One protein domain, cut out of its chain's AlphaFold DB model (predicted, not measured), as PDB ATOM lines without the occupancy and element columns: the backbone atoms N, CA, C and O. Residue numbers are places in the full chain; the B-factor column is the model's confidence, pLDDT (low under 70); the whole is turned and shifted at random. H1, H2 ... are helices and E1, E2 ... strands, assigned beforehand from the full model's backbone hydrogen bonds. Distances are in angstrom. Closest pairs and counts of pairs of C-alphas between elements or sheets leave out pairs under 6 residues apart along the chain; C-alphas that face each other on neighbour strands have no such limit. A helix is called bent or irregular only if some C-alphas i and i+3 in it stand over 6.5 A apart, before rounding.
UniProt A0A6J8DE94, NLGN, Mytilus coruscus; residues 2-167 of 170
ATOM      1  N   ILE A   2      16.093  40.586   3.591       56.78
ATOM      2  CA  ILE A   2      15.141  39.755   2.822       56.78
ATOM      3  C   ILE A   2      15.495  39.621   1.323       56.78
ATOM      4  O   ILE A   2      15.283  38.562   0.740       56.78
ATOM      5  N   GLU A   3      16.098  40.632   0.688       56.91
ATOM      6  CA  GLU A   3      16.462  40.559  -0.744       56.91
ATOM      7  C   GLU A   3      17.608  39.589  -1.050       56.91
ATOM      8  O   GLU A   3      17.569  38.884  -2.057       56.91
ATOM      9  N   ARG A   4      18.599  39.482  -0.153       57.28
ATOM     10  CA  ARG A   4      19.733  38.558  -0.336       57.28
ATOM     11  C   ARG A   4      19.288  37.091  -0.349       57.28
ATOM     12  O   ARG A   4      19.873  36.298  -1.073       57.28
ATOM     13  N   SER A   5      18.228  36.753   0.390       59.06
ATOM     14  CA  SER A   5      17.637  35.406   0.426       59.06
ATOM     15  C   SER A   5      16.876  35.054  -0.858       59.06
ATOM     16  O   SER A   5      16.935  33.916  -1.314       59.06
ATOM     17  N   LYS A   6      16.198  36.024  -1.484       66.81
ATOM     18  CA  LYS A   6      15.491  35.797  -2.757       66.81
ATOM     19  C   LYS A   6      16.469  35.580  -3.911       66.81
ATOM     20  O   LYS A   6      16.245  34.712  -4.751       66.81
ATOM     21  N   PHE A   7      17.578  36.320  -3.909       66.31
ATOM     22  CA  PHE A   7      18.627  36.185  -4.915       66.31
ATOM     23  C   PHE A   7      19.330  34.822  -4.836       66.31
ATOM     24  O   PHE A   7      19.501  34.172  -5.863       66.31
ATOM     25  N   THR A   8      19.663  34.335  -3.635       71.50
ATOM     26  CA  THR A   8      20.309  33.020  -3.468       71.50
ATOM     27  C   THR A   8      19.391  31.859  -3.839       71.50
ATOM     28  O   THR A   8      19.840  30.925  -4.496       71.50
ATOM     29  N   VAL A   9      18.100  31.929  -3.496       75.06
ATOM     30  CA  VAL A   9      17.107  30.919  -3.901       75.06
ATOM     31  C   VAL A   9      16.901  30.926  -5.418       75.06
ATOM     32  O   VAL A   9      16.811  29.861  -6.026       75.06
ATOM     33  N   SER A  10      16.881  32.101  -6.053       76.69
ATOM     34  CA  SER A  10      16.802  32.212  -7.514       76.69
ATOM     35  C   SER A  10      18.029  31.608  -8.199       76.69
ATOM     36  O   SER A  10      17.884  30.898  -9.189       76.69
ATOM     37  N   LEU A  11      19.228  31.847  -7.660       75.00
ATOM     38  CA  LEU A  11      20.480  31.311  -8.198       75.00
ATOM     39  C   LEU A  11      20.566  29.789  -8.028       75.00
ATOM     40  O   LEU A  11      20.959  29.094  -8.958       75.00
ATOM     41  N   LEU A  12      20.121  29.263  -6.882       76.75
ATOM     42  CA  LEU A  12      20.001  27.823  -6.646       76.75
ATOM     43  C   LEU A  12      19.033  27.173  -7.638       76.75
ATOM     44  O   LEU A  12      19.404  26.192  -8.272       76.75
ATOM     45  N   ASN A  13      17.836  27.736  -7.840       70.81
ATOM     46  CA  ASN A  13      16.880  27.214  -8.824       70.81
ATOM     47  C   ASN A  13      17.446  27.232 -10.249       70.81
ATOM     48  O   ASN A  13      17.274  26.268 -10.988       70.81
ATOM     49  N   LEU A  14      18.166  28.292 -10.622       74.31
ATOM     50  CA  LEU A  14      18.807  28.406 -11.929       74.31
ATOM     51  C   LEU A  14      19.901  27.338 -12.109       74.31
ATOM     52  O   LEU A  14      19.935  26.663 -13.133       74.31
ATOM     53  N   VAL A  15      20.741  27.113 -11.091       73.38
ATOM     54  CA  VAL A  15      21.759  26.047 -11.089       73.38
ATOM     55  C   VAL A  15      21.117  24.661 -11.162       73.38
ATOM     56  O   VAL A  15      21.580  23.823 -11.933       73.38
ATOM     57  N   PHE A  16      20.033  24.411 -10.420       62.81
ATOM     58  CA  PHE A  16      19.283  23.157 -10.517       62.81
ATOM     59  C   PHE A  16      18.725  22.951 -11.932       62.81
ATOM     60  O   PHE A  16      18.914  21.878 -12.500       62.81
ATOM     61  N   LEU A  17      18.125  23.976 -12.546       62.28
ATOM     62  CA  LEU A  17      17.622  23.906 -13.922       62.28
ATOM     63  C   LEU A  17      18.741  23.629 -14.939       62.28
ATOM     64  O   LEU A  17      18.565  22.777 -15.806       62.28
ATOM     65  N   PHE A  18      19.912  24.262 -14.803       60.06
ATOM     66  CA  PHE A  18      21.066  23.977 -15.666       60.06
ATOM     67  C   PHE A  18      21.574  22.536 -15.516       60.06
ATOM     68  O   PHE A  18      21.826  21.872 -16.521       60.06
ATOM     69  N   ARG A  19      21.628  22.003 -14.285       58.47
ATOM     70  CA  ARG A  19      21.985  20.595 -14.035       58.47
ATOM     71  C   ARG A  19      20.995  19.606 -14.657       58.47
ATOM     72  O   ARG A  19      21.412  18.551 -15.127       58.47
ATOM     73  N   PHE A  20      19.701  19.932 -14.680       54.41
ATOM     74  CA  PHE A  20      18.686  19.084 -15.314       54.41
ATOM     75  C   PHE A  20      18.790  19.075 -16.848       54.41
ATOM     76  O   PHE A  20      18.562  18.035 -17.465       54.41
ATOM     77  N   ILE A  21      19.170  20.196 -17.471       54.62
ATOM     78  CA  ILE A  21      19.268  20.315 -18.937       54.62
ATOM     79  C   ILE A  21      20.461  19.519 -19.495       54.62
ATOM     80  O   ILE A  21      20.334  18.874 -20.539       54.62
ATOM     81  N   GLU A  22      21.596  19.488 -18.791       52.09
ATOM     82  CA  GLU A  22      22.799  18.757 -19.229       52.09
ATOM     83  C   GLU A  22      22.620  17.226 -19.242       52.09
ATOM     84  O   GLU A  22      23.296  16.532 -19.997       52.09
ATOM     85  N   CYS A  23      21.664  16.679 -18.484       50.66
ATOM     86  CA  CYS A  23      21.445  15.229 -18.401       50.66
ATOM     87  C   CYS A  23      20.562  14.664 -19.542       50.66
ATOM     88  O   CYS A  23      20.498  13.451 -19.749       50.66
ATOM     89  N   GLY A  24      19.872  15.525 -20.304       48.69
ATOM     90  CA  GLY A  24      18.826  15.108 -21.250       48.69
ATOM     91  C   GLY A  24      19.266  14.874 -22.700       48.69
ATOM     92  O   GLY A  24      18.512  14.290 -23.476       48.69
ATOM     93  N   ARG A  25      20.460  15.322 -23.105       51.22
ATOM     94  CA  ARG A  25      20.788  15.473 -24.539       51.22
ATOM     95  C   ARG A  25      21.414  14.233 -25.206       51.22
ATOM     96  O   ARG A  25      21.527  14.211 -26.425       51.22
ATOM     97  N   HIS A  26      21.767  13.186 -24.453       55.47
ATOM     98  CA  HIS A  26      22.581  12.058 -24.955       55.47
ATOM     99  C   HIS A  26      21.929  10.662 -24.851       55.47
ATOM    100  O   HIS A  26      22.622   9.654 -24.943       55.47
ATOM    101  N   ASN A  27      20.603  10.578 -24.685       64.19
ATOM    102  CA  ASN A  27      19.894   9.302 -24.473       64.19
ATOM    103  C   ASN A  27      18.948   8.894 -25.614       64.19
ATOM    104  O   ASN A  27      18.164   7.958 -25.456       64.19
ATOM    105  N   VAL A  28      18.996   9.577 -26.762       74.50
ATOM    106  CA  VAL A  28      18.145   9.250 -27.915       74.50
ATOM    107  C   VAL A  28      19.009   8.653 -29.031       74.50
ATOM    108  O   VAL A  28      19.977   9.298 -29.434       74.50
ATOM    109  N   PRO A  29      18.687   7.444 -29.534       81.81
ATOM    110  CA  PRO A  29      19.359   6.873 -30.698       81.81
ATOM    111  C   PRO A  29      19.254   7.790 -31.923       81.81
ATOM    112  O   PRO A  29      18.231   8.453 -32.134       81.81
ATOM    113  N   ARG A  30      20.304   7.818 -32.745       84.94
ATOM    114  CA  ARG A  30      20.336   8.583 -33.990       84.94
ATOM    115  C   ARG A  30      19.532   7.866 -35.065       84.94
ATOM    116  O   ARG A  30      19.381   6.644 -35.083       84.94
ATOM    117  N   VAL A  31      19.026   8.660 -36.002       87.44
ATOM    118  CA  VAL A  31      18.409   8.140 -37.220       87.44
ATOM    119  C   VAL A  31      19.429   8.244 -38.345       87.44
ATOM    120  O   VAL A  31      19.863   9.340 -38.690       87.44
ATOM    121  N   PHE A  32      19.791   7.105 -38.922       85.19
ATOM    122  CA  PHE A  32      20.685   7.008 -40.068       85.19
ATOM    123  C   PHE A  32      19.856   6.810 -41.335       85.19
ATOM    124  O   PHE A  32      18.918   6.011 -41.354       85.19
ATOM    125  N   SER A  33      20.203   7.516 -42.406       87.81
ATOM    126  CA  SER A  33      19.597   7.304 -43.721       87.81
ATOM    127  C   SER A  33      20.510   6.415 -44.555       87.81
ATOM    128  O   SER A  33      21.670   6.765 -44.762       87.81
ATOM    129  N   THR A  34      20.008   5.277 -45.034       86.38
ATOM    130  CA  THR A  34      20.740   4.384 -45.944       86.38
ATOM    131  C   THR A  34      19.982   4.226 -47.265       86.38
ATOM    132  O   THR A  34      18.793   4.552 -47.328       86.38
ATOM    133  N   PRO A  35      20.621   3.695 -48.328       86.25
ATOM    134  CA  PRO A  35      19.938   3.421 -49.596       86.25
ATOM    135  C   PRO A  35      18.730   2.473 -49.476       86.25
ATOM    136  O   PRO A  35      17.832   2.510 -50.316       86.25
ATOM    137  N   SER A  36      18.695   1.632 -48.437       85.88
ATOM    138  CA  SER A  36      17.597   0.690 -48.170       85.88
ATOM    139  C   SER A  36      16.450   1.289 -47.347       85.88
ATOM    140  O   SER A  36      15.375   0.691 -47.280       85.88
ATOM    141  N   GLY A  37      16.658   2.456 -46.728       89.44
ATOM    142  CA  GLY A  37      15.673   3.155 -45.903       89.44
ATOM    143  C   GLY A  37      16.286   3.799 -44.655       89.44
ATOM    144  O   GLY A  37      17.484   3.713 -44.395       89.44
ATOM    145  N   SER A  38      15.458   4.454 -43.839       90.88
ATOM    146  CA  SER A  38      15.924   5.070 -42.589       90.88
ATOM    147  C   SER A  38      15.961   4.052 -41.453       90.88
ATOM    148  O   SER A  38      15.023   3.271 -41.283       90.88
ATOM    149  N   LEU A  39      17.012   4.073 -40.639       89.44
ATOM    150  CA  LEU A  39      17.200   3.145 -39.528       89.44
ATOM    151  C   LEU A  39      17.559   3.864 -38.229       89.44
ATOM    152  O   LEU A  39      18.114   4.957 -38.244       89.44
ATOM    153  N   SER A  40      17.221   3.247 -37.102       88.69
ATOM    154  CA  SER A  40      17.537   3.737 -35.759       88.69
ATOM    155  C   SER A  40      17.980   2.568 -34.891       88.69
ATOM    156  O   SER A  40      17.343   1.509 -34.916       88.69
ATOM    157  N   GLY A  41      19.064   2.761 -34.142       88.00
ATOM    158  CA  GLY A  41      19.610   1.746 -33.244       88.00
ATOM    159  C   GLY A  41      19.021   1.793 -31.837       88.00
ATOM    160  O   GLY A  41      18.030   2.474 -31.564       88.00
ATOM    161  N   MET A  42      19.683   1.073 -30.933       87.62
ATOM    162  CA  MET A  42      19.446   1.099 -29.493       87.62
ATOM    163  C   MET A  42      20.730   1.514 -28.775       87.62
ATOM    164  O   MET A  42      21.798   0.981 -29.067       87.62
ATOM    165  N   LEU A  43      20.629   2.430 -27.812       88.06
ATOM    166  CA  LEU A  43      21.762   2.792 -26.964       88.06
ATOM    167  C   LEU A  43      21.995   1.700 -25.917       88.06
ATOM    168  O   LEU A  43      21.116   1.395 -25.112       88.06
ATOM    169  N   ILE A  44      23.187   1.115 -25.942       87.94
ATOM    170  CA  ILE A  44      23.659   0.121 -24.987       87.94
ATOM    171  C   ILE A  44      24.665   0.809 -24.059       87.94
ATOM    172  O   ILE A  44      25.757   1.174 -24.510       87.94
ATOM    173  N   PRO A  45      24.326   1.010 -22.775       88.06
ATOM    174  CA  PRO A  45      25.287   1.493 -21.796       88.06
ATOM    175  C   PRO A  45      26.281   0.384 -21.441       88.06
ATOM    176  O   PRO A  45      25.933  -0.798 -21.397       88.06
ATOM    177  N   PHE A  46      27.518   0.767 -21.140       86.56
ATOM    178  CA  PHE A  46      28.483  -0.152 -20.549       86.56
ATOM    179  C   PHE A  46      28.321  -0.209 -19.030       86.56
ATOM    180  O   PHE A  46      27.883   0.747 -18.397       86.56
ATOM    181  N   ALA A  47      28.739  -1.327 -18.428       89.06
ATOM    182  CA  ALA A  47      28.809  -1.446 -16.970       89.06
ATOM    183  C   ALA A  47      29.821  -0.461 -16.354       89.06
ATOM    184  O   ALA A  47      29.674  -0.059 -15.204       89.06
ATOM    185  N   ASN A  48      30.848  -0.077 -17.121       87.12
ATOM    186  CA  ASN A  48      31.803   0.947 -16.724       87.12
ATOM    187  C   ASN A  48      31.267   2.340 -17.115       87.12
ATOM    188  O   ASN A  48      31.130   2.596 -18.311       87.12
ATOM    189  N   PRO A  49      31.034   3.252 -16.150       81.44
ATOM    190  CA  PRO A  49      30.476   4.580 -16.413       81.44
ATOM    191  C   PRO A  49      31.431   5.529 -17.156       81.44
ATOM    192  O   PRO A  49      30.992   6.561 -17.648       81.44
ATOM    193  N   ILE A  50      32.728   5.204 -17.239       85.25
ATOM    194  CA  ILE A  50      33.712   5.981 -18.013       85.25
ATOM    195  C   ILE A  50      33.475   5.798 -19.517       85.25
ATOM    196  O   ILE A  50      33.740   6.696 -20.314       85.25
ATOM    197  N   LEU A  51      32.988   4.621 -19.918       84.00
ATOM    198  CA  LEU A  51      32.742   4.318 -21.317       84.00
ATOM    199  C   LEU A  51      31.411   4.932 -21.741       84.00
ATOM    200  O   LEU A  51      30.358   4.640 -21.177       84.00
ATOM    201  N   SER A  52      31.469   5.762 -22.780       84.19
ATOM    202  CA  SER A  52      30.267   6.307 -23.405       84.19
ATOM    203  C   SER A  52      29.396   5.180 -23.971       84.19
ATOM    204  O   SER A  52      29.940   4.173 -24.436       84.19
ATOM    205  N   PRO A  53      28.059   5.327 -23.960       87.06
ATOM    206  CA  PRO A  53      27.174   4.311 -24.512       87.06
ATOM    207  C   PRO A  53      27.447   4.095 -26.005       87.06
ATOM    208  O   PRO A  53      27.939   4.981 -26.711       87.06
ATOM    209  N   VAL A  54      27.106   2.905 -26.489       87.94
ATOM    210  CA  VAL A  54      27.241   2.524 -27.897       87.94
ATOM    211  C   VAL A  54      25.867   2.351 -28.502       87.94
ATOM    212  O   VAL A  54      24.997   1.686 -27.951       87.94
ATOM    213  N   GLU A  55      25.678   2.935 -29.668       88.19
ATOM    214  CA  GLU A  55      24.518   2.708 -30.498       88.19
ATOM    215  C   GLU A  55      24.691   1.400 -31.275       88.19
ATOM    216  O   GLU A  55      25.558   1.275 -32.140       88.19
ATOM    217  N   ALA A  56      23.871   0.412 -30.932       88.69
ATOM    218  CA  ALA A  56      23.869  -0.897 -31.557       88.69
ATOM    219  C   ALA A  56      22.721  -1.014 -32.561       88.69
ATOM    220  O   ALA A  56      21.557  -0.758 -32.240       88.69
ATOM    221  N   ILE A  57      23.053  -1.460 -33.767       88.56
ATOM    222  CA  ILE A  57      22.114  -1.749 -34.845       88.56
ATOM    223  C   ILE A  57      22.386  -3.182 -35.299       88.56
ATOM    224  O   ILE A  57      23.427  -3.468 -35.883       88.56
ATOM    225  N   GLY A  58      21.476  -4.104 -34.995       88.69
ATOM    226  CA  GLY A  58      21.673  -5.528 -35.270       88.69
ATOM    227  C   GLY A  58      20.862  -6.033 -36.458       88.69
ATOM    228  O   GLY A  58      19.753  -5.570 -36.679       88.69
ATOM    229  N   GLY A  59      21.369  -7.031 -37.182       87.56
ATOM    230  CA  GLY A  59      20.583  -7.782 -38.165       87.56
ATOM    231  C   GLY A  59      20.293  -7.049 -39.479       87.56
ATOM    232  O   GLY A  59      19.266  -7.321 -40.105       87.56
ATOM    233  N   ILE A  60      21.176  -6.143 -39.912       89.06
ATOM    234  CA  ILE A  60      21.070  -5.512 -41.235       89.06
ATOM    235  C   ILE A  60      21.447  -6.548 -42.293       89.06
ATOM    236  O   ILE A  60      22.579  -7.037 -42.298       89.06
ATOM    237  N   GLN A  61      20.515  -6.883 -43.187       89.12
ATOM    238  CA  GLN A  61      20.798  -7.775 -44.306       89.12
ATOM    239  C   GLN A  61      21.655  -7.043 -45.339       89.12
ATOM    240  O   GLN A  61      21.266  -5.989 -45.834       89.12
ATOM    241  N   TYR A  62      22.815  -7.609 -45.668       89.31
ATOM    242  CA  TYR A  62      23.690  -7.066 -46.714       89.31
ATOM    243  C   TYR A  62      23.702  -7.935 -47.972       89.31
ATOM    244  O   TYR A  62      24.069  -7.466 -49.047       89.31
ATOM    245  N   GLY A  63      23.273  -9.192 -47.856       90.94
ATOM    246  CA  GLY A  63      23.214 -10.111 -48.978       90.94
ATOM    247  C   GLY A  63      22.137 -11.171 -48.819       90.94
ATOM    248  O   GLY A  63      21.544 -11.334 -47.753       90.94
ATOM    249  N   VAL A  64      21.910 -11.905 -49.901       89.75
ATOM    250  CA  VAL A  64      21.048 -13.085 -49.933       89.75
ATOM    251  C   VAL A  64      21.918 -14.296 -50.221       89.75
ATOM    252  O   VAL A  64      22.663 -14.330 -51.207       89.75
ATOM    253  N   ALA A  65      21.836 -15.297 -49.347       87.56
ATOM    254  CA  ALA A  65      22.575 -16.532 -49.530       87.56
ATOM    255  C   ALA A  65      22.010 -17.320 -50.719       87.56
ATOM    256  O   ALA A  65      20.799 -17.511 -50.856       87.56
ATOM    257  N   LYS A  66      22.901 -17.818 -51.576       87.31
ATOM    258  CA  LYS A  66      22.572 -18.795 -52.612       87.31
ATOM    259  C   LYS A  66      23.423 -20.028 -52.384       87.31
ATOM    260  O   LYS A  66      24.645 -19.942 -52.286       87.31
ATOM    261  N   ARG A  67      22.771 -21.184 -52.284       88.50
ATOM    262  CA  ARG A  67      23.462 -22.443 -52.029       88.50
ATOM    263  C   ARG A  67      24.488 -22.699 -53.133       88.50
ATOM    264  O   ARG A  67      24.130 -22.726 -54.307       88.50
ATOM    265  N   PHE A  68      25.747 -22.865 -52.727       89.44
ATOM    266  CA  PHE A  68      26.896 -23.135 -53.603       89.44
ATOM    267  C   PHE A  68      27.194 -22.075 -54.672       89.44
ATOM    268  O   PHE A  68      27.988 -22.330 -55.570       89.44
ATOM    269  N   ASN A  69      26.605 -20.886 -54.556       90.62
ATOM    270  CA  ASN A  69      26.840 -19.772 -55.462       90.62
ATOM    271  C   ASN A  69      27.359 -18.565 -54.683       90.62
ATOM    272  O   ASN A  69      27.273 -18.502 -53.454       90.62
ATOM    273  N   GLN A  70      27.890 -17.587 -55.411       88.81
ATOM    274  CA  GLN A  70      28.260 -16.312 -54.813       88.81
ATOM    275  C   GLN A  70      27.016 -15.621 -54.224       88.81
ATOM    276  O   GLN A  70      25.939 -15.684 -54.831       88.81
ATOM    277  N   PRO A  71      27.143 -14.973 -53.054       89.31
ATOM    278  CA  PRO A  71      26.071 -14.163 -52.499       89.31
ATOM    279  C   PRO A  71      25.640 -13.064 -53.464       89.31
ATOM    280  O   PRO A  71      26.474 -12.436 -54.115       89.31
ATOM    281  N   LEU A  72      24.336 -12.803 -53.508       91.25
ATOM    282  CA  LEU A  72      23.796 -11.627 -54.185       91.25
ATOM    283  C   LEU A  72      23.662 -10.481 -53.183       91.25
ATOM    284  O   LEU A  72      23.493 -10.726 -51.986       91.25
ATOM    285  N   ALA A  73      23.713  -9.242 -53.669       89.38
ATOM    286  CA  ALA A  73      23.376  -8.078 -52.856       89.38
ATOM    287  C   ALA A  73      21.931  -8.188 -52.340       89.38
ATOM    288  O   ALA A  73      21.072  -8.785 -52.992       89.38
ATOM    289  N   SER A  74      21.668  -7.651 -51.148       88.25
ATOM    290  CA  SER A  74      20.307  -7.621 -50.614       88.25
ATOM    291  C   SER A  74      19.464  -6.565 -51.325       88.25
ATOM    292  O   SER A  74      19.858  -5.403 -51.403       88.25
ATOM    293  N   ASP A  75      18.270  -6.964 -51.760       86.31
ATOM    294  CA  ASP A  75      17.229  -6.055 -52.247       86.31
ATOM    295  C   ASP A  75      16.265  -5.613 -51.127       86.31
ATOM    296  O   ASP A  75      15.238  -4.984 -51.402       86.31
ATOM    297  N   GLU A  76      16.559  -5.945 -49.859       86.44
ATOM    298  CA  GLU A  76      15.709  -5.584 -48.723       86.44
ATOM    299  C   GLU A  76      15.633  -4.055 -48.602       86.44
ATOM    300  O   GLU A  76      16.621  -3.367 -48.328       86.44
ATOM    301  N   ARG A  77      14.421  -3.525 -48.793       88.25
ATOM    302  CA  ARG A  77      14.073  -2.125 -48.553       88.25
ATOM    303  C   ARG A  77      12.887  -2.058 -47.611       88.25
ATOM    304  O   ARG A  77      12.013  -2.923 -47.640       88.25
ATOM    305  N   TRP A  78      12.838  -1.019 -46.791       86.56
ATOM    306  CA  TRP A  78      11.727  -0.795 -45.871       86.56
ATOM    307  C   TRP A  78      11.183   0.620 -46.014       86.56
ATOM    308  O   TRP A  78      11.914   1.575 -46.269       86.56
ATOM    309  N   THR A  79       9.872   0.755 -45.839       85.12
ATOM    310  CA  THR A  79       9.206   2.055 -45.815       85.12
ATOM    311  C   THR A  79       9.216   2.617 -44.395       85.12
ATOM    312  O   THR A  79       8.949   1.920 -43.417       85.12
ATOM    313  N   GLY A  80       9.550   3.902 -44.270       86.00
ATOM    314  CA  GLY A  80       9.651   4.571 -42.974       86.00
ATOM    315  C   GLY A  80      10.926   4.226 -42.198       86.00
ATOM    316  O   GLY A  80      11.962   3.890 -42.771       86.00
ATOM    317  N   ARG A  81      10.864   4.369 -40.867       85.88
ATOM    318  CA  ARG A  81      12.013   4.189 -39.968       85.88
ATOM    319  C   ARG A  81      12.004   2.798 -39.337       85.88
ATOM    320  O   ARG A  81      11.166   2.522 -38.479       85.88
ATOM    321  N   LYS A  82      12.980   1.960 -39.693       84.94
ATOM    322  CA  LYS A  82      13.194   0.646 -39.069       84.94
ATOM    323  C   LYS A  82      13.963   0.807 -37.756       84.94
ATOM    324  O   LYS A  82      15.066   1.348 -37.736       84.94
ATOM    325  N   ILE A  83      13.362   0.362 -36.655       81.94
ATOM    326  CA  ILE A  83      13.966   0.417 -35.318       81.94
ATOM    327  C   ILE A  83      14.559  -0.957 -35.015       81.94
ATOM    328  O   ILE A  83      13.826  -1.937 -34.865       81.94
ATOM    329  N   PHE A  84      15.884  -1.038 -34.943       77.00
ATOM    330  CA  PHE A  84      16.585  -2.287 -34.676       77.00
ATOM    331  C   PHE A  84      16.741  -2.486 -33.167       77.00
ATOM    332  O   PHE A  84      17.469  -1.770 -32.486       77.00
ATOM    333  N   LEU A  85      16.026  -3.479 -32.637       68.75
ATOM    334  CA  LEU A  85      16.091  -3.893 -31.234       68.75
ATOM    335  C   LEU A  85      17.085  -5.046 -31.062       68.75
ATOM    336  O   LEU A  85      17.339  -5.791 -32.001       68.75
ATOM    337  N   SER A  86      17.556  -5.315 -29.845       60.50
ATOM    338  CA  SER A  86      18.386  -6.507 -29.568       60.50
ATOM    339  C   SER A  86      17.736  -7.836 -30.026       60.50
ATOM    340  O   SER A  86      18.428  -8.764 -30.435       60.50
ATOM    341  N   ARG A  87      16.396  -7.917 -30.073       61.34
ATOM    342  CA  ARG A  87      15.655  -9.084 -30.604       61.34
ATOM    343  C   ARG A  87      15.653  -9.201 -32.136       61.34
ATOM    344  O   ARG A  87      15.254 -10.239 -32.654       61.34
ATOM    345  N   SER A  88      16.095  -8.167 -32.850       65.69
ATOM    346  CA  SER A  88      16.156  -8.136 -34.320       65.69
ATOM    347  C   SER A  88      17.399  -8.813 -34.902       65.69
ATOM    348  O   SER A  88      17.573  -8.830 -36.118       65.69
ATOM    349  N   LEU A  89      18.233  -9.435 -34.059       79.00
ATOM    350  CA  LEU A  89      19.299 -10.311 -34.530       79.00
ATOM    351  C   LEU A  89      18.697 -11.425 -35.396       79.00
ATOM    352  O   LEU A  89      17.875 -12.225 -34.921       79.00
ATOM    353  N   ARG A  90      19.117 -11.443 -36.665       83.81
ATOM    354  CA  ARG A  90      18.829 -12.513 -37.622       83.81
ATOM    355  C   ARG A  90      19.460 -13.828 -37.152       83.81
ATOM    356  O   ARG A  90      20.330 -13.840 -36.281       83.81
ATOM    357  N   GLY A  91      18.966 -14.936 -37.700       86.31
ATOM    358  CA  GLY A  91      19.529 -16.254 -37.417       86.31
ATOM    359  C   GLY A  91      20.988 -16.341 -37.865       86.31
ATOM    360  O   GLY A  91      21.378 -15.709 -38.847       86.31
ATOM    361  N   VAL A  92      21.788 -17.122 -37.144       87.56
ATOM    362  CA  VAL A  92      23.167 -17.413 -37.547       87.56
ATOM    363  C   VAL A  92      23.174 -18.379 -38.728       87.56
ATOM    364  O   VAL A  92      22.190 -19.072 -38.990       87.56
ATOM    365  N   CYS A  93      24.294 -18.448 -39.442       88.25
ATOM    366  CA  CYS A  93      24.443 -19.432 -40.506       88.25
ATOM    367  C   CYS A  93      24.413 -20.853 -39.949       88.25
ATOM    368  O   CYS A  93      24.848 -21.096 -38.816       88.25
ATOM    369  N   TYR A  94      23.939 -21.786 -40.777       87.62
ATOM    370  CA  TYR A  94      23.976 -23.201 -40.438       87.62
ATOM    371  C   TYR A  94      25.395 -23.639 -40.076       87.62
ATOM    372  O   TYR A  94      26.339 -23.479 -40.852       87.62
ATOM    373  N   GLN A  95      25.519 -24.200 -38.881       83.31
ATOM    374  CA  GLN A  95      26.751 -24.763 -38.353       83.31
ATOM    375  C   GLN A  95      26.408 -26.028 -37.564       83.31
ATOM    376  O   GLN A  95      25.365 -26.077 -36.902       83.31
ATOM    377  N   PRO A  96      27.264 -27.059 -37.601       76.25
ATOM    378  CA  PRO A  96      27.054 -28.240 -36.786       76.25
ATOM    379  C   PRO A  96      27.111 -27.838 -35.312       76.25
ATOM    380  O   PRO A  96      28.168 -27.475 -34.798       76.25
ATOM    381  N   ILE A  97      25.969 -27.903 -34.624       70.88
ATOM    382  CA  ILE A  97      25.946 -27.786 -33.167       70.88
ATOM    383  C   ILE A  97      26.595 -29.066 -32.657       70.88
ATOM    384  O   ILE A  97      26.095 -30.167 -32.904       70.88
ATOM    385  N   SER A  98      27.761 -28.943 -32.026       64.50
ATOM    386  CA  SER A  98      28.468 -30.098 -31.496       64.50
ATOM    387  C   SER A  98      27.642 -30.704 -30.361       64.50
ATOM    388  O   SER A  98      27.691 -30.276 -29.213       64.50
ATOM    389  N   ASN A  99      26.881 -31.752 -30.672       55.62
ATOM    390  CA  ASN A  99      26.406 -32.672 -29.652       55.62
ATOM    391  C   ASN A  99      27.664 -33.332 -29.093       55.62
ATOM    392  O   ASN A  99      28.266 -34.168 -29.770       55.62
ATOM    393  N   VAL A 100      28.120 -32.890 -27.920       51.50
ATOM    394  CA  VAL A 100      29.355 -33.364 -27.286       51.50
ATOM    395  C   VAL A 100      29.247 -34.869 -27.035       51.50
ATOM    396  O   VAL A 100      28.783 -35.335 -26.001       51.50
ATOM    397  N   LYS A 101      29.664 -35.658 -28.021       51.53
ATOM    398  CA  LYS A 101      29.957 -37.082 -27.906       51.53
ATOM    399  C   LYS A 101      31.240 -37.362 -28.686       51.53
ATOM    400  O   LYS A 101      31.178 -37.938 -29.768       51.53
ATOM    401  N   ARG A 102      32.408 -36.960 -28.148       50.47
ATOM    402  CA  ARG A 102      33.687 -37.654 -28.432       50.47
ATOM    403  C   ARG A 102      34.873 -37.304 -27.508       50.47
ATOM    404  O   ARG A 102      35.467 -36.237 -27.579       50.47
ATOM    405  N   SER A 103      35.200 -38.289 -26.666       48.00
ATOM    406  CA  SER A 103      36.472 -39.037 -26.553       48.00
ATOM    407  C   SER A 103      37.822 -38.401 -26.195       48.00
ATOM    408  O   SER A 103      38.790 -39.149 -26.239       48.00
ATOM    409  N   ASN A 104      37.954 -37.135 -25.793       48.69
ATOM    410  CA  ASN A 104      39.229 -36.642 -25.233       48.69
ATOM    411  C   ASN A 104      39.005 -35.981 -23.868       48.69
ATOM    412  O   ASN A 104      38.693 -34.799 -23.779       48.69
ATOM    413  N   ALA A 105      39.168 -36.773 -22.805       51.50
ATOM    414  CA  ALA A 105      38.776 -36.473 -21.425       51.50
ATOM    415  C   ALA A 105      39.440 -35.238 -20.779       51.50
ATOM    416  O   ALA A 105      38.953 -34.750 -19.764       51.50
ATOM    417  N   ASN A 106      40.506 -34.687 -21.365       53.97
ATOM    418  CA  ASN A 106      41.351 -33.713 -20.665       53.97
ATOM    419  C   ASN A 106      40.961 -32.238 -20.883       53.97
ATOM    420  O   ASN A 106      41.537 -31.373 -20.236       53.97
ATOM    421  N   ASN A 107      39.992 -31.928 -21.758       54.72
ATOM    422  CA  ASN A 107      39.580 -30.536 -22.039       54.72
ATOM    423  C   ASN A 107      38.048 -30.331 -22.081       54.72
ATOM    424  O   ASN A 107      37.544 -29.320 -22.573       54.72
ATOM    425  N   ILE A 108      37.295 -31.311 -21.571       53.75
ATOM    426  CA  ILE A 108      35.831 -31.390 -21.685       53.75
ATOM    427  C   ILE A 108      35.131 -30.319 -20.841       53.75
ATOM    428  O   ILE A 108      34.206 -29.676 -21.325       53.75
ATOM    429  N   PHE A 109      35.590 -30.052 -19.617       54.06
ATOM    430  CA  PHE A 109      34.870 -29.158 -18.700       54.06
ATOM    431  C   PHE A 109      34.821 -27.697 -19.174       54.06
ATOM    432  O   PHE A 109      33.770 -27.052 -19.101       54.06
ATOM    433  N   HIS A 110      35.927 -27.168 -19.706       57.47
ATOM    434  CA  HIS A 110      35.962 -25.805 -20.244       57.47
ATOM    435  C   HIS A 110      35.209 -25.687 -21.572       57.47
ATOM    436  O   HIS A 110      34.479 -24.718 -21.777       57.47
ATOM    437  N   TYR A 111      35.319 -26.688 -22.447       60.09
ATOM    438  CA  TYR A 111      34.620 -26.687 -23.728       60.09
ATOM    439  C   TYR A 111      33.101 -26.867 -23.578       60.09
ATOM    440  O   TYR A 111      32.331 -26.160 -24.228       60.09
ATOM    441  N   GLU A 112      32.649 -27.756 -22.691       63.78
ATOM    442  CA  GLU A 112      31.221 -27.961 -22.431       63.78
ATOM    443  C   GLU A 112      30.578 -26.748 -21.761       63.78
ATOM    444  O   GLU A 112      29.477 -26.348 -22.139       63.78
ATOM    445  N   SER A 113      31.252 -26.145 -20.777       67.56
ATOM    446  CA  SER A 113      30.736 -24.948 -20.107       67.56
ATOM    447  C   SER A 113      30.674 -23.748 -21.052       67.56
ATOM    448  O   SER A 113      29.714 -22.982 -20.995       67.56
ATOM    449  N   TYR A 114      31.642 -23.601 -21.960       68.06
ATOM    450  CA  TYR A 114      31.620 -22.551 -22.976       68.06
ATOM    451  C   TYR A 114      30.541 -22.793 -24.041       68.06
ATOM    452  O   TYR A 114      29.756 -21.892 -24.329       68.06
ATOM    453  N   SER A 115      30.426 -24.021 -24.554       69.31
ATOM    454  CA  SER A 115      29.411 -24.391 -25.553       69.31
ATOM    455  C   SER A 115      27.987 -24.167 -25.034       69.31
ATOM    456  O   SER A 115      27.175 -23.556 -25.725       69.31
ATOM    457  N   ARG A 116      27.707 -24.539 -23.774       75.75
ATOM    458  CA  ARG A 116      26.411 -24.270 -23.119       75.75
ATOM    459  C   ARG A 116      26.091 -22.773 -22.999       75.75
ATOM    460  O   ARG A 116      24.930 -22.388 -23.044       75.75
ATOM    461  N   ARG A 117      27.101 -21.905 -22.864       79.81
ATOM    462  CA  ARG A 117      26.901 -20.440 -22.832       79.81
ATOM    463  C   ARG A 117      26.632 -19.852 -24.216       79.81
ATOM    464  O   ARG A 117      25.992 -18.808 -24.305       79.81
ATOM    465  N   LEU A 118      27.128 -20.497 -25.272       78.25
ATOM    466  CA  LEU A 118      26.932 -20.070 -26.658       78.25
ATOM    467  C   LEU A 118      25.611 -20.549 -27.260       78.25
ATOM    468  O   LEU A 118      25.074 -19.873 -28.133       78.25
ATOM    469  N   GLU A 119      25.076 -21.669 -26.775       80.44
ATOM    470  CA  GLU A 119      23.816 -22.276 -27.215       80.44
ATOM    471  C   GLU A 119      22.674 -21.273 -27.500       80.44
ATOM    472  O   GLU A 119      22.146 -21.301 -28.617       80.44
ATOM    473  N   PRO A 120      22.326 -20.318 -26.606       84.19
ATOM    474  CA  PRO A 120      21.239 -19.372 -26.875       84.19
ATOM    475  C   PRO A 120      21.480 -18.463 -28.091       84.19
ATOM    476  O   PRO A 120      20.522 -17.965 -28.683       84.19
ATOM    477  N   TYR A 121      22.737 -18.250 -28.490       82.56
ATOM    478  CA  TYR A 121      23.099 -17.402 -29.629       82.56
ATOM    479  C   TYR A 121      23.123 -18.161 -30.960       82.56
ATOM    480  O   TYR A 121      22.997 -17.536 -32.011       82.56
ATOM    481  N   ILE A 122      23.253 -19.491 -30.930       83.44
ATOM    482  CA  ILE A 122      23.397 -20.333 -32.130       83.44
ATOM    483  C   ILE A 122      22.189 -21.236 -32.404       83.44
ATOM    484  O   ILE A 122      22.187 -21.970 -33.391       83.44
ATOM    485  N   ILE A 123      21.154 -21.178 -31.556       84.25
ATOM    486  CA  ILE A 123      19.953 -22.018 -31.679       84.25
ATOM    487  C   ILE A 123      19.093 -21.656 -32.899       84.25
ATOM    488  O   ILE A 123      18.505 -22.527 -33.534       84.25
ATOM    489  N   ARG A 124      19.031 -20.367 -33.258       88.38
ATOM    490  CA  ARG A 124      18.289 -19.887 -34.432       88.38
ATOM    491  C   ARG A 124      19.211 -19.884 -35.645       88.38
ATOM    492  O   ARG A 124      19.888 -18.887 -35.883       88.38
ATOM    493  N   GLN A 125      19.230 -20.988 -36.390       88.44
ATOM    494  CA  GLN A 125      20.011 -21.116 -37.624       88.44
ATOM    495  C   GLN A 125      19.139 -20.929 -38.867       88.44
ATOM    496  O   GLN A 125      17.977 -21.330 -38.880       88.44
ATOM    497  N   SER A 126      19.702 -20.313 -39.902       89.19
ATOM    498  CA  SER A 126      19.058 -20.116 -41.203       89.19
ATOM    499  C   SER A 126      20.105 -20.138 -42.319       89.19
ATOM    500  O   SER A 126      21.261 -19.776 -42.099       89.19
ATOM    501  N   GLU A 127      19.704 -20.531 -43.531       88.44
ATOM    502  CA  GLU A 127      20.529 -20.307 -44.725       88.44
ATOM    503  C   GLU A 127      20.572 -18.814 -45.089       88.44
ATOM    504  O   GLU A 127      21.606 -18.328 -45.538       88.44
ATOM    505  N   ASP A 128      19.500 -18.056 -44.819       87.88
ATOM    506  CA  ASP A 128      19.462 -16.600 -45.021       87.88
ATOM    507  C   ASP A 128      20.043 -15.840 -43.813       87.88
ATOM    508  O   ASP A 128      19.344 -15.154 -43.061       87.88
ATOM    509  N   CYS A 129      21.345 -16.023 -43.594       88.94
ATOM    510  CA  CYS A 129      22.095 -15.517 -42.440       88.94
ATOM    511  C   CYS A 129      23.038 -14.343 -42.758       88.94
ATOM    512  O   CYS A 129      23.782 -13.906 -41.881       88.94
ATOM    513  N   LEU A 130      23.051 -13.847 -44.002       90.81
ATOM    514  CA  LEU A 130      23.977 -12.801 -44.452       90.81
ATOM    515  C   LEU A 130      23.548 -11.423 -43.939       90.81
ATOM    516  O   LEU A 130      22.972 -10.593 -44.649       90.81
ATOM    517  N   ALA A 131      23.833 -11.203 -42.663       88.81
ATOM    518  CA  ALA A 131      23.546  -9.977 -41.952       88.81
ATOM    519  C   ALA A 131      24.741  -9.542 -41.104       88.81
ATOM    520  O   ALA A 131      25.516 -10.373 -40.631       88.81
ATOM    521  N   PHE A 132      24.871  -8.236 -40.888       88.50
ATOM    522  CA  PHE A 132      25.869  -7.677 -39.983       88.50
ATOM    523  C   PHE A 132      25.212  -6.911 -38.836       88.50
ATOM    524  O   PHE A 132      24.033  -6.546 -38.875       88.50
ATOM    525  N   ASN A 133      26.016  -6.676 -37.803       89.19
ATOM    526  CA  ASN A 133      25.674  -5.827 -36.674       89.19
ATOM    527  C   ASN A 133      26.659  -4.659 -36.655       89.19
ATOM    528  O   ASN A 133      27.862  -4.870 -36.798       89.19
ATOM    529  N   LEU A 134      26.149  -3.445 -36.484       87.69
ATOM    530  CA  LEU A 134      26.928  -2.220 -36.421       87.69
ATOM    531  C   LEU A 134      26.880  -1.663 -34.998       87.69
ATOM    532  O   LEU A 134      25.811  -1.570 -34.395       87.69
ATOM    533  N   TYR A 135      28.045  -1.287 -34.480       87.88
ATOM    534  CA  TYR A 135      28.214  -0.711 -33.153       87.88
ATOM    535  C   TYR A 135      28.955   0.609 -33.303       87.88
ATOM    536  O   TYR A 135      30.122   0.623 -33.688       87.88
ATOM    537  N   VAL A 136      28.269   1.716 -33.031       85.81
ATOM    538  CA  VAL A 136      28.813   3.066 -33.203       85.81
ATOM    539  C   VAL A 136      28.852   3.759 -31.846       85.81
ATOM    540  O   VAL A 136      27.835   3.768 -31.154       85.81
ATOM    541  N   PRO A 137      29.968   4.375 -31.433       84.81
ATOM    542  CA  PRO A 137      29.980   5.213 -30.239       84.81
ATOM    543  C   PRO A 137      28.895   6.300 -30.315       84.81
ATOM    544  O   PRO A 137      28.720   6.956 -31.348       84.81
ATOM    545  N   ALA A 138      28.138   6.482 -29.230       80.69
ATOM    546  CA  ALA A 138      27.072   7.484 -29.181       80.69
ATOM    547  C   ALA A 138      27.616   8.919 -29.080       80.69
ATOM    548  O   ALA A 138      26.914   9.869 -29.417       80.69
ATOM    549  N   ILE A 139      28.855   9.072 -28.605       73.31
ATOM    550  CA  ILE A 139      29.514  10.355 -28.372       73.31
ATOM    551  C   ILE A 139      30.762  10.431 -29.248       73.31
ATOM    552  O   ILE A 139      31.589   9.523 -29.215       73.31
ATOM    553  N   GLY A 140      30.875  11.523 -30.004       62.22
ATOM    554  CA  GLY A 140      32.017  11.855 -30.849       62.22
ATOM    555  C   GLY A 140      31.571  12.608 -32.101       62.22
ATOM    556  O   GLY A 140      30.784  12.086 -32.891       62.22
ATOM    557  N   ASP A 141      32.061  13.839 -32.265       53.81
ATOM    558  CA  ASP A 141      31.984  14.576 -33.529       53.81
ATOM    559  C   ASP A 141      33.074  14.026 -34.443       53.81
ATOM    560  O   ASP A 141      34.205  14.509 -34.477       53.81
ATOM    561  N   TYR A 142      32.755  12.932 -35.125       57.97
ATOM    562  CA  TYR A 142      33.684  12.320 -36.055       57.97
ATOM    563  C   TYR A 142      33.556  13.028 -37.405       57.97
ATOM    564  O   TYR A 142      32.491  12.938 -38.028       57.97
ATOM    565  N   PRO A 143      34.596  13.729 -37.898       55.91
ATOM    566  CA  PRO A 143      34.619  14.086 -39.305       55.91
ATOM    567  C   PRO A 143      34.497  12.785 -40.110       55.91
ATOM    568  O   PRO A 143      35.167  11.798 -39.807       55.91
ATOM    569  N   VAL A 144      33.630  12.783 -41.128       55.06
ATOM    570  CA  VAL A 144      33.280  11.613 -41.968       55.06
ATOM    571  C   VAL A 144      34.517  10.878 -42.522       55.06
ATOM    572  O   VAL A 144      34.445   9.702 -42.851       55.06
ATOM    573  N   LEU A 145      35.663  11.558 -42.563       51.78
ATOM    574  CA  LEU A 145      36.933  11.107 -43.125       51.78
ATOM    575  C   LEU A 145      37.847  10.329 -42.156       51.78
ATOM    576  O   LEU A 145      38.943   9.956 -42.562       51.78
ATOM    577  N   GLN A 146      37.468  10.109 -40.889       57.44
ATOM    578  CA  GLN A 146      38.417   9.580 -39.893       57.44
ATOM    579  C   GLN A 146      37.805   8.601 -38.879       57.44
ATOM    580  O   GLN A 146      38.141   8.629 -37.694       57.44
ATOM    581  N   LEU A 147      36.890   7.736 -39.327       65.12
ATOM    582  CA  LEU A 147      36.446   6.603 -38.516       65.12
ATOM    583  C   LEU A 147      37.148   5.323 -38.975       65.12
ATOM    584  O   LEU A 147      36.892   4.832 -40.074       65.12
ATOM    585  N   ASP A 148      37.988   4.754 -38.111       71.00
ATOM    586  CA  ASP A 148      38.532   3.416 -38.331       71.00
ATOM    587  C   ASP A 148      37.409   2.387 -38.145       71.00
ATOM    588  O   ASP A 148      36.908   2.176 -37.036       71.00
ATOM    589  N   VAL A 149      36.989   1.735 -39.233       77.88
ATOM    590  CA  VAL A 149      35.976   0.679 -39.158       77.88
ATOM    591  C   VAL A 149      36.666  -0.643 -38.867       77.88
ATOM    592  O   VAL A 149      37.378  -1.204 -39.697       77.88
ATOM    593  N   VAL A 150      36.425  -1.184 -37.675       82.06
ATOM    594  CA  VAL A 150      36.860  -2.538 -37.330       82.06
ATOM    595  C   VAL A 150      35.777  -3.522 -37.751       82.06
ATOM    596  O   VAL A 150      34.665  -3.511 -37.225       82.06
ATOM    597  N   ALA A 151      36.116  -4.393 -38.695       81.56
ATOM    598  CA  ALA A 151      35.253  -5.465 -39.152       81.56
ATOM    599  C   ALA A 151      35.775  -6.804 -38.622       81.56
ATOM    600  O   ALA A 151      36.885  -7.242 -38.939       81.56
ATOM    601  N   THR A 152      34.963  -7.468 -37.803       78.00
ATOM    602  CA  THR A 152      35.262  -8.811 -37.302       78.00
ATOM    603  C   THR A 152      34.477  -9.836 -38.102       78.00
ATOM    604  O   THR A 152      33.248  -9.788 -38.162       78.00
ATOM    605  N   TYR A 153      35.196 -10.796 -38.678       72.56
ATOM    606  CA  TYR A 153      34.616 -11.893 -39.444       72.56
ATOM    607  C   TYR A 153      34.834 -13.205 -38.698       72.56
ATOM    608  O   TYR A 153      35.926 -13.466 -38.185       72.56
ATOM    609  N   PHE A 154      33.803 -14.045 -38.677       65.06
ATOM    610  CA  PHE A 154      33.884 -15.397 -38.136       65.06
ATOM    611  C   PHE A 154      33.948 -16.389 -39.290       65.06
ATOM    612  O   PHE A 154      33.032 -16.466 -40.109       65.06
ATOM    613  N   LYS A 155      35.045 -17.142 -39.363       60.59
ATOM    614  CA  LYS A 155      35.187 -18.237 -40.322       60.59
ATOM    615  C   LYS A 155      34.521 -19.503 -39.783       60.59
ATOM    616  O   LYS A 155      34.368 -19.683 -38.576       60.59
ATOM    617  N   GLN A 156      34.147 -20.405 -40.692       56.59
ATOM    618  CA  GLN A 156      33.531 -21.695 -40.347       56.59
ATOM    619  C   GLN A 156      34.445 -22.611 -39.511       56.59
ATOM    620  O   GLN A 156      33.953 -23.529 -38.865       56.59
ATOM    621  N   ASP A 157      35.755 -22.351 -39.478       57.03
ATOM    622  CA  ASP A 157      36.720 -23.035 -38.605       57.03
ATOM    623  C   ASP A 157      36.697 -22.520 -37.149       57.03
ATOM    624  O   ASP A 157      37.504 -22.949 -36.323       57.03
ATOM    625  N   GLY A 158      35.788 -21.595 -36.824       53.84
ATOM    626  CA  GLY A 158      35.632 -21.015 -35.491       53.84
ATOM    627  C   GLY A 158      36.675 -19.953 -35.145       53.84
ATOM    628  O   GLY A 158      36.676 -19.453 -34.019       53.84
ATOM    629  N   ARG A 159      37.560 -19.573 -36.078       59.97
ATOM    630  CA  ARG A 159      38.517 -18.485 -35.858       59.97
ATOM    631  C   ARG A 159      37.877 -17.143 -36.195       59.97
ATOM    632  O   ARG A 159      37.372 -16.930 -37.299       59.97
ATOM    633  N   ALA A 160      37.939 -16.225 -35.236       61.34
ATOM    634  CA  ALA A 160      37.653 -14.820 -35.474       61.34
ATOM    635  C   ALA A 160      38.897 -14.154 -36.069       61.34
ATOM    636  O   ALA A 160      40.000 -14.292 -35.536       61.34
ATOM    637  N   THR A 161      38.721 -13.424 -37.164       62.94
ATOM    638  CA  THR A 161      39.765 -12.565 -37.726       62.94
ATOM    639  C   THR A 161      39.263 -11.135 -37.758       62.94
ATOM    640  O   THR A 161      38.181 -10.875 -38.288       62.94
ATOM    641  N   ASN A 162      40.055 -10.219 -37.206       68.75
ATOM    642  CA  ASN A 162      39.787  -8.789 -37.272       68.75
ATOM    643  C   ASN A 162      40.463  -8.223 -38.521       68.75
ATOM    644  O   ASN A 162      41.648  -8.465 -38.743       68.75
ATOM    645  N   GLY A 163      39.709  -7.475 -39.318       60.19
ATOM    646  CA  GLY A 163      40.238  -6.602 -40.356       60.19
ATOM    647  C   GLY A 163      39.890  -5.155 -40.032       60.19
ATOM    648  O   GLY A 163      38.831  -4.880 -39.470       60.19
ATOM    649  N   ILE A 164      40.775  -4.230 -40.386       59.91
ATOM    650  CA  ILE A 164      40.432  -2.808 -40.437       59.91
ATOM    651  C   ILE A 164      39.937  -2.553 -41.858       59.91
ATOM    652  O   ILE A 164      40.674  -2.769 -42.818       59.91
ATOM    653  N   ALA A 165      38.672  -2.171 -41.989       56.06
ATOM    654  CA  ALA A 165      38.132  -1.652 -43.231       56.06
ATOM    655  C   ALA A 165      38.346  -0.135 -43.216       56.06
ATOM    656  O   ALA A 165      37.771   0.575 -42.395       56.06
ATOM    657  N   VAL A 166      39.194   0.365 -44.108       48.38
ATOM    658  CA  VAL A 166      39.276   1.804 -44.356       48.38
ATOM    659  C   VAL A 166      38.153   2.127 -45.333       48.38
ATOM    660  O   VAL A 166      38.142   1.624 -46.456       48.38
ATOM    661  N   LEU A 167      37.161   2.899 -44.887       43.69
ATOM    662  CA  LEU A 167      36.145   3.439 -45.785       43.69
ATOM    663  C   LEU A 167      36.797   4.554 -46.607       43.69
ATOM    664  O   LEU A 167      36.842   5.703 -46.179       43.69
TER     665      LEU A 167
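Overview. This is residues 2 to 167 of the 170 residues of the protein "NLGN" of Mytilus coruscus (UniProt A0A6J8DE94). A long helix, H1, sticks out alone from one end of a body made of small sheets and long loops. Two three-stranded sheets, E1 E2 E5 and E3 E4 E6, are joined where E2 runs on into E3; the hairpin of E7 and E8 stands beside E6 across a gap, and H2 lies toward the end away from H1, with the loop of residues 101 to 107 sticking out before it. The 166 printed residues have two named helices and eight named strands in the order H1 E1 E2 E3 E4 E5 H2 E6 E7 E8; the class is mixed, helices and strands, with under half of the residues, 77, in named elements. The sheet in the order E1, E2, E5 is mixed, and both the sheet in the order E3, E4, E6 and the pair E7 and E8 are antiparallel. The whole is only just extended, close to loose, with a radius of gyration of the C-alphas of 23.5 A, and spans 86 by 46 by 29 A.

Arrangement. H1, residues 2 to 22, stands free and is on neither three-stranded sheet. E1, residues 31 to 34, and E2, residues 37 to 40, form a hairpin, antiparallel at 150 degrees, with N 32 and O 39 2.8 A apart. E2 runs on into E3, residues 42 to 44, at 33 degrees across a break of one residue; the two meet only through their link. E3 forms a hairpin with E4, residues 54 to 61, antiparallel at 132 degrees, with N 44 and O 54 2.8 A apart. E5, residues 81 to 83, is the parallel neighbour of E2 at 38 degrees, with N 40 and O 82 2.9 A apart; E4 and E5 are apart, but only just, at 8.4 A. H2, residues 108 to 122, is on neither three-stranded sheet and is apart from H1. E6, residues 131 to 137, is the antiparallel neighbour of E4 at 164 degrees, with N 55 and O 136 2.7 A apart. E7, residues 149 to 154, is near E6, with 10 pairs of C-alphas within 10 A. E7 forms a hairpin with E8, residues 160 to 165, antiparallel at 153 degrees, with N 151 and O 163 2.9 A apart. In H1 every O i to N i+4 pair is within hydrogen-bond range, and in H2 9 of 11 are.

Along the chain. H1 begins with C-alpha 2 at (15.141, 39.755, 2.822) and is 31.4 A long. E1 measures 9.8 A, E2 10.3 A, E3 6.2 A and E5 6.3 A. E4, the longest strand by residues, is 20.4 A long, with C-alpha 54 at (27.241, 2.524, -27.897). H2 is 19.6 A long and irregular: C-alphas 117 and 120 are 7.0 A apart. E6 measures 20.2 A and E7 16.2 A. E8 is 15.3 A long and ends with C-alpha 165 at (38.132, -1.652, -43.231).

Size, cuts and confidence. The two C-alphas farthest apart are those of Ile 2 and Ser 103, 86.8 A. Without the free stretches, residues 2 to 25 and 101 to 107, the body of 135 residues spans 48 by 40 by 28 A. The printed part has no cut. The long links are E4 to E5, E5 to H2 and E6 to E7. Outside the named strands there are two short pairings: residues 63 to 64 with residues 72 to 73, antiparallel, within the long unnamed stretch of residues 62 to 80, and residues 92 to 93, in the long unnamed stretch of residues 84 to 107, with residues 125 to 126, parallel, in the short link from H2 to E6. The mean pLDDT of the printed part is 74.6; 62 residues are under 70, namely 2 to 7, 16 to 27, 85 to 88, 98 to 115, 140 to 147 and 154 to 167.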